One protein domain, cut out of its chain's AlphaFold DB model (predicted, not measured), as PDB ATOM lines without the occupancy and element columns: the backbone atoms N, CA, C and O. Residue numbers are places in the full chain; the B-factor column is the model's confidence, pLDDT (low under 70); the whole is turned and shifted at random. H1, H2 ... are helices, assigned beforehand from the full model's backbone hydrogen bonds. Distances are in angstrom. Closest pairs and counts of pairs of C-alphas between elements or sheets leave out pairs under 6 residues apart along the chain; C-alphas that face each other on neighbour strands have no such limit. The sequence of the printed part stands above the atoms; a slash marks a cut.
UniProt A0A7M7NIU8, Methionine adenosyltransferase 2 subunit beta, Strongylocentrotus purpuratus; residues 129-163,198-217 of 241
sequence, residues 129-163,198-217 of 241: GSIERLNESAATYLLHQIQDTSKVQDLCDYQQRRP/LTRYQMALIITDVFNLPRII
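This is residues 129 to 163 and 198 to 217 of the 241 residues of the protein "Methionine adenosyltransferase 2 subunit beta" of Strongylocentrotus purpuratus (UniProt A0A7M7NIU8). What is the main picture? There is little regular structure: two short helices, H2 and H1, cross steeply face to face, and a long unnamed stretch, residues 148 to 163, runs from the end of H1 past the start of H2. What is printed? The printed part has 55 residues, 21 of them in H1 and then H2, with no named strand; it is all helix, compact, with a radius of gyration of the C-alphas of 10.7 A and spans of 29 by 24 by 20 A.

Where is the longest helix? H2 is residues 200 to 210, 15.3 A long, ending at C-alpha 210 (-30.094, 38.296, 40.801). Where is the other? H1 is residues 138 to 147, 14.4 A long, beginning at C-alpha 138 (-15.491, 37.271, 49.624).

How do they stand? H2 and H1 touch, the closest C-alphas being those of Ile 207 and Leu 143, 6.6 A apart. They run the same way at a steep tilt of 61 degrees. And their backbones? Every O i to N i+4 pair is within hydrogen-bond range in H2, and 5 of 6 in H1.

Where is the cut? Residues 164 to 197 are not printed; C-alphas 163 and 198 are 7.3 A apart. Where is confidence low? Residues 149 to 153 and 215 to 217 have pLDDT under 70.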
ATOM      1  N   GLY A 129     -20.482  29.573  46.689       88.50
ATOM      2  CA  GLY A 129     -21.510  28.532  46.655       88.50
ATOM      3  C   GLY A 129     -22.277  28.456  47.969       88.50
ATOM      4  O   GLY A 129     -22.423  29.469  48.650       88.50
ATOM      5  N   SER A 130     -22.764  27.262  48.316       85.00
ATOM      6  CA  SER A 130     -23.448  27.012  49.590       85.00
ATOM      7  C   SER A 130     -22.562  27.397  50.777       85.00
ATOM      8  O   SER A 130     -21.406  26.986  50.844       85.00
ATOM      9  N   ILE A 131     -23.122  28.178  51.696       82.06
ATOM     10  CA  ILE A 131     -22.458  28.724  52.884       82.06
ATOM     11  C   ILE A 131     -23.378  28.583  54.095       82.06
ATOM     12  O   ILE A 131     -24.600  28.537  53.937       82.06
ATOM     13  N   GLU A 132     -22.801  28.572  55.293       80.38
ATOM     14  CA  GLU A 132     -23.557  28.684  56.545       80.38
ATOM     15  C   GLU A 132     -23.719  30.154  56.954       80.38
ATOM     16  O   GLU A 132     -24.751  30.546  57.501       80.38
ATOM     17  N   ARG A 133     -22.711  30.993  56.670       79.38
ATOM     18  CA  ARG A 133     -22.684  32.420  57.035       79.38
ATOM     19  C   ARG A 133     -22.191  33.286  55.882       79.38
ATOM     20  O   ARG A 133     -21.246  32.952  55.176       79.38
ATOM     21  N   LEU A 134     -22.772  34.479  55.731       76.94
ATOM     22  CA  LEU A 134     -22.450  35.393  54.623       76.94
ATOM     23  C   LEU A 134     -20.985  35.858  54.595       76.94
ATOM     24  O   LEU A 134     -20.475  36.193  53.528       76.94
ATOM     25  N   ASN A 135     -20.277  35.858  55.726       74.38
ATOM     26  CA  ASN A 135     -18.867  36.256  55.808       74.38
ATOM     27  C   ASN A 135     -17.877  35.108  55.497       74.38
ATOM     28  O   ASN A 135     -16.667  35.244  55.708       74.38
ATOM     29  N   GLU A 136     -18.365  33.973  54.986       74.69
ATOM     30  CA  GLU A 136     -17.531  32.806  54.687       74.69
ATOM     31  C   GLU A 136     -16.764  32.893  53.364       74.69
ATOM     32  O   GLU A 136     -15.703  32.288  53.219       74.69
ATOM     33  N   SER A 137     -17.234  33.699  52.417       80.06
ATOM     34  CA  SER A 137     -16.575  33.940  51.135       80.06
ATOM     35  C   SER A 137     -16.537  35.434  50.830       80.06
ATOM     36  O   SER A 137     -17.433  36.183  51.209       80.06
ATOM     37  N   ALA A 138     -15.515  35.890  50.100       78.25
ATOM     38  CA  ALA A 138     -15.491  37.271  49.624       78.25
ATOM     39  C   ALA A 138     -16.620  37.560  48.613       78.25
ATOM     40  O   ALA A 138     -17.049  38.705  48.504       78.25
ATOM     41  N   ALA A 139     -17.125  36.540  47.905       79.94
ATOM     42  CA  ALA A 139     -18.273  36.676  47.008       79.94
ATOM     43  C   ALA A 139     -19.586  36.848  47.788       79.94
ATOM     44  O   ALA A 139     -20.413  37.681  47.436       79.94
ATOM     45  N   THR A 140     -19.770  36.116  48.888       79.00
ATOM     46  CA  THR A 140     -20.975  36.230  49.731       79.00
ATOM     47  C   THR A 140     -20.918  37.449  50.648       79.00
ATOM     48  O   THR A 140     -21.939  38.075  50.919       79.00
ATOM     49  N   TYR A 141     -19.716  37.856  51.062       81.50
ATOM     50  CA  TYR A 141     -19.513  39.104  51.785       81.50
ATOM     51  C   TYR A 141     -19.890  40.310  50.923       81.50
ATOM     52  O   TYR A 141     -20.465  41.268  51.431       81.50
ATOM     53  N   LEU A 142     -19.642  40.238  49.609       83.69
ATOM     54  CA  LEU A 142     -20.070  41.262  48.661       83.69
ATOM     55  C   LEU A 142     -21.594  41.449  48.673       83.69
ATOM     56  O   LEU A 142     -22.047  42.584  48.720       83.69
ATOM     57  N   LEU A 143     -22.386  40.370  48.737       83.62
ATOM     58  CA  LEU A 143     -23.844  40.470  48.908       83.62
ATOM     59  C   LEU A 143     -24.214  41.238  50.188       83.62
ATOM     60  O   LEU A 143     -25.014  42.168  50.128       83.62
ATOM     61  N   HIS A 144     -23.590  40.910  51.323       80.12
ATOM     62  CA  HIS A 144     -23.825  41.623  52.583       80.12
ATOM     63  C   HIS A 144     -23.440  43.114  52.496       80.12
ATOM     64  O   HIS A 144     -24.123  43.958  53.070       80.12
ATOM     65  N   GLN A 145     -22.376  43.459  51.760       80.44
ATOM     66  CA  GLN A 145     -22.016  44.859  51.504       80.44
ATOM     67  C   GLN A 145     -23.046  45.569  50.620       80.44
ATOM     68  O   GLN A 145     -23.320  46.733  50.850       80.44
ATOM     69  N   ILE A 146     -23.614  44.899  49.618       80.56
ATOM     70  CA  ILE A 146     -24.579  45.514  48.692       80.56
ATOM     71  C   ILE A 146     -25.928  45.762  49.373       80.56
ATOM     72  O   ILE A 146     -26.568  46.778  49.116       80.56
ATOM     73  N   GLN A 147     -26.348  44.856  50.260       80.31
ATOM     74  CA  GLN A 147     -27.587  45.001  51.031       80.31
ATOM     75  C   GLN A 147     -27.548  46.183  52.010       80.31
ATOM     76  O   GLN A 147     -28.590  46.751  52.326       80.31
ATOM     77  N   ASP A 148     -26.359  46.568  52.469       77.50
ATOM     78  CA  ASP A 148     -26.140  47.727  53.325       77.50
ATOM     79  C   ASP A 148     -25.220  48.717  52.607       77.50
ATOM     80  O   ASP A 148     -23.998  48.670  52.741       77.50
ATOM     81  N   THR A 149     -25.812  49.631  51.836       65.50
ATOM     82  CA  THR A 149     -25.077  50.581  50.985       65.50
ATOM     83  C   THR A 149     -24.074  51.453  51.748       65.50
ATOM     84  O   THR A 149     -23.113  51.932  51.147       65.50
ATOM     85  N   SER A 150     -24.213  51.592  53.074       65.75
ATOM     86  CA  SER A 150     -23.230  52.263  53.938       65.75
ATOM     87  C   SER A 150     -21.910  51.485  54.104       65.75
ATOM     88  O   SER A 150     -20.882  52.064  54.458       65.75
ATOM     89  N   LYS A 151     -21.916  50.179  53.804       66.44
ATOM     90  CA  LYS A 151     -20.774  49.250  53.880       66.44
ATOM     91  C   LYS A 151     -20.118  48.965  52.528       66.44
ATOM     92  O   LYS A 151     -19.136  48.209  52.488       66.44
ATOM     93  N   VAL A 152     -20.629  49.528  51.429       64.44
ATOM     94  CA  VAL A 152     -20.030  49.363  50.097       64.44
ATOM     95  C   VAL A 152     -18.717  50.135  50.055       64.44
ATOM     96  O   VAL A 152     -18.671  51.327  49.769       64.44
ATOM     97  N   GLN A 153     -17.631  49.431  50.355       62.44
ATOM     98  CA  GLN A 153     -16.275  49.941  50.218       62.44
ATOM     99  C   GLN A 153     -15.581  49.235  49.051       62.44
ATOM    100  O   GLN A 153     -15.510  48.001  49.005       62.44
ATOM    101  N   ASP A 154     -15.057  50.053  48.135       71.19
ATOM    102  CA  ASP A 154     -14.130  49.672  47.066       71.19
ATOM    103  C   ASP A 154     -14.643  48.562  46.125       71.19
ATOM    104  O   ASP A 154     -14.245  47.398  46.196       71.19
ATOM    105  N   LEU A 155     -15.541  48.922  45.203       80.50
ATOM    106  CA  LEU A 155     -15.903  48.077  44.059       80.50
ATOM    107  C   LEU A 155     -14.926  48.317  42.909       80.50
ATOM    108  O   LEU A 155     -15.258  48.987  41.931       80.50
ATOM    109  N   CYS A 156     -13.713  47.783  43.037       84.31
ATOM    110  CA  CYS A 156     -12.723  47.891  41.977       84.31
ATOM    111  C   CYS A 156     -13.231  47.235  40.676       84.31
ATOM    112  O   CYS A 156     -13.720  46.098  40.678       84.31
ATOM    113  N   ASP A 157     -13.090  47.957  39.562       89.12
ATOM    114  CA  ASP A 157     -13.526  47.517  38.227       89.12
ATOM    115  C   ASP A 157     -12.355  47.248  37.264       89.12
ATOM    116  O   ASP A 157     -12.461  47.373  36.050       89.12
ATOM    117  N   TYR A 158     -11.192  46.902  37.813       85.94
ATOM    118  CA  TYR A 158      -9.984  46.624  37.023       85.94
ATOM    119  C   TYR A 158      -9.258  45.348  37.456       85.94
ATOM    120  O   TYR A 158      -8.580  44.717  36.647       85.94
ATOM    121  N   GLN A 159      -9.405  44.925  38.717       86.19
ATOM    122  CA  GLN A 159      -8.820  43.670  39.186       86.19
ATOM    123  C   GLN A 159      -9.683  42.492  38.742       86.19
ATOM    124  O   GLN A 159     -10.765  42.265  39.284       86.19
ATOM    125  N   GLN A 160      -9.175  41.730  37.780       88.88
ATOM    126  CA  GLN A 160      -9.830  40.530  37.273       88.88
ATOM    127  C   GLN A 160      -9.748  39.385  38.290       88.88
ATOM    128  O   GLN A 160      -8.689  39.102  38.858       88.88
ATOM    129  N   ARG A 161     -10.873  38.706  38.515       90.06
ATOM    130  CA  ARG A 161     -11.001  37.524  39.376       90.06
ATOM    131  C   ARG A 161     -11.740  36.426  38.621       90.06
ATOM    132  O   ARG A 161     -12.465  36.700  37.677       90.06
ATOM    133  N   ARG A 162     -11.568  35.180  39.061       92.06
ATOM    134  CA  ARG A 162     -12.270  34.011  38.508       92.06
ATOM    135  C   ARG A 162     -13.131  33.358  39.588       92.06
ATOM    136  O   ARG A 162     -12.673  32.390  40.201       92.06
ATOM    137  N   PRO A 163     -14.304  33.929  39.919       92.56
ATOM    138  CA  PRO A 163     -15.179  33.347  40.930       92.56
ATOM    139  C   PRO A 163     -15.574  31.937  40.494       92.56
ATOM    140  O   PRO A 163     -16.140  31.741  39.428       92.56
ATOM    141  N   LEU A 198     -14.368  38.156  36.120       92.50
ATOM    142  CA  LEU A 198     -15.187  39.238  36.649       92.50
ATOM    143  C   LEU A 198     -14.378  40.123  37.600       92.50
ATOM    144  O   LEU A 198     -13.570  39.641  38.399       92.50
ATOM    145  N   THR A 199     -14.640  41.424  37.564       92.06
ATOM    146  CA  THR A 199     -14.192  42.382  38.579       92.06
ATOM    147  C   THR A 199     -15.112  42.350  39.802       92.06
ATOM    148  O   THR A 199     -16.195  41.757  39.777       92.06
ATOM    149  N   ARG A 200     -14.719  43.000  40.910       88.62
ATOM    150  CA  ARG A 200     -15.621  43.141  42.071       88.62
ATOM    151  C   ARG A 200     -16.880  43.921  41.710       88.62
ATOM    152  O   ARG A 200     -17.954  43.558  42.178       88.62
ATOM    153  N   TYR A 201     -16.748  44.949  40.878       89.44
ATOM    154  CA  TYR A 201     -17.885  45.714  40.387       89.44
ATOM    155  C   TYR A 201     -18.831  44.860  39.534       89.44
ATOM    156  O   TYR A 201     -20.027  44.823  39.809       89.44
ATOM    157  N   GLN A 202     -18.309  44.092  38.575       91.88
ATOM    158  CA  GLN A 202     -19.126  43.204  37.741       91.88
ATOM    159  C   GLN A 202     -19.837  42.123  38.566       91.88
ATOM    160  O   GLN A 202     -21.033  41.900  38.380       91.88
ATOM    161  N   MET A 203     -19.145  41.506  39.534       91.50
ATOM    162  CA  MET A 203     -19.784  40.586  40.483       91.50
ATOM    163  C   MET A 203     -20.910  41.278  41.267       91.50
ATOM    164  O   MET A 203     -21.964  40.683  41.472       91.50
ATOM    165  N   ALA A 204     -20.717  42.532  41.683       89.31
ATOM    166  CA  ALA A 204     -21.730  43.283  42.415       89.31
ATOM    167  C   ALA A 204     -22.970  43.590  41.564       89.31
ATOM    168  O   ALA A 204     -24.086  43.477  42.069       89.31
ATOM    169  N   LEU A 205     -22.795  43.923  40.281       89.31
ATOM    170  CA  LEU A 205     -23.907  44.105  39.344       89.31
ATOM    171  C   LEU A 205     -24.718  42.815  39.179       89.31
ATOM    172  O   LEU A 205     -25.932  42.846  39.348       89.31
ATOM    173  N   ILE A 206     -24.045  41.678  38.961       91.25
ATOM    174  CA  ILE A 206     -24.702  40.365  38.847       91.25
ATOM    175  C   ILE A 206     -25.497  40.043  40.116       91.25
ATOM    176  O   ILE A 206     -26.660  39.661  40.034       91.25
ATOM    177  N   ILE A 207     -24.898  40.225  41.297       89.19
ATOM    178  CA  ILE A 207     -25.586  39.996  42.576       89.19
ATOM    179  C   ILE A 207     -26.808  40.917  42.704       89.19
ATOM    180  O   ILE A 207     -27.879  40.471  43.102       89.19
ATOM    181  N   THR A 208     -26.665  42.192  42.352       87.94
ATOM    182  CA  THR A 208     -27.756  43.170  42.431       87.94
ATOM    183  C   THR A 208     -28.934  42.767  41.548       87.94
ATOM    184  O   THR A 208     -30.072  42.781  42.015       87.94
ATOM    185  N   ASP A 209     -28.655  42.340  40.313       89.50
ATOM    186  CA  ASP A 209     -29.671  41.885  39.364       89.50
ATOM    187  C   ASP A 209     -30.340  40.576  39.836       89.50
ATOM    188  O   ASP A 209     -31.564  40.479  39.841       89.50
ATOM    189  N   VAL A 210     -29.567  39.590  40.313       89.94
ATOM    190  CA  VAL A 210     -30.094  38.296  40.801       89.94
ATOM    191  C   VAL A 210     -31.003  38.460  42.024       89.94
ATOM    192  O   VAL A 210     -32.007  37.759  42.143       89.94
ATOM    193  N   PHE A 211     -30.666  39.373  42.937       87.12
ATOM    194  CA  PHE A 211     -31.416  39.595  44.179       87.12
ATOM    195  C   PHE A 211     -32.442  40.738  44.091       87.12
ATOM    196  O   PHE A 211     -33.055  41.066  45.106       87.12
ATOM    197  N   ASN A 212     -32.658  41.331  42.908       87.62
ATOM    198  CA  ASN A 212     -33.544  42.486  42.697       87.62
ATOM    199  C   ASN A 212     -33.267  43.656  43.667       87.62
ATOM    200  O   ASN A 212     -34.189  44.280  44.197       87.62
ATOM    201  N   LEU A 213     -31.989  43.934  43.932       84.12
ATOM    202  CA  LEU A 213     -31.565  45.031  44.805       84.12
ATOM    203  C   LEU A 213     -31.452  46.350  44.010       84.12
ATOM    204  O   LEU A 213     -31.328  46.325  42.783       84.12
ATOM    205  N   PRO A 214     -31.479  47.526  44.671       79.00
ATOM    206  CA  PRO A 214     -31.256  48.800  43.995       79.00
ATOM    207  C   PRO A 214     -29.914  48.813  43.258       79.00
ATOM    208  O   PRO A 214     -28.884  48.450  43.828       79.00
ATOM    209  N   ARG A 215     -29.920  49.262  41.996       69.75
ATOM    210  CA  ARG A 215     -28.699  49.327  41.185       69.75
ATOM    211  C   ARG A 215     -27.621  50.159  41.866       69.75
ATOM    212  O   ARG A 215     -27.857  51.292  42.279       69.75
ATOM    213  N   ILE A 216     -26.414  49.609  41.906       68.88
ATOM    214  CA  ILE A 216     -25.223  50.316  42.368       68.88
ATOM    215  C   ILE A 216     -24.765  51.239  41.236       68.88
ATOM    216  O   ILE A 216     -24.378  50.772  40.170       68.88
ATOM    217  N   ILE A 217     -24.844  52.554  41.452       58.75
ATOM    218  CA  ILE A 217     -24.640  53.562  40.393       58.75
ATOM    219  C   ILE A 217     -23.162  53.977  40.246       58.75
ATOM    220  O   ILE A 217     -22.791  54.563  39.234       58.75
TER     221      ILE A 217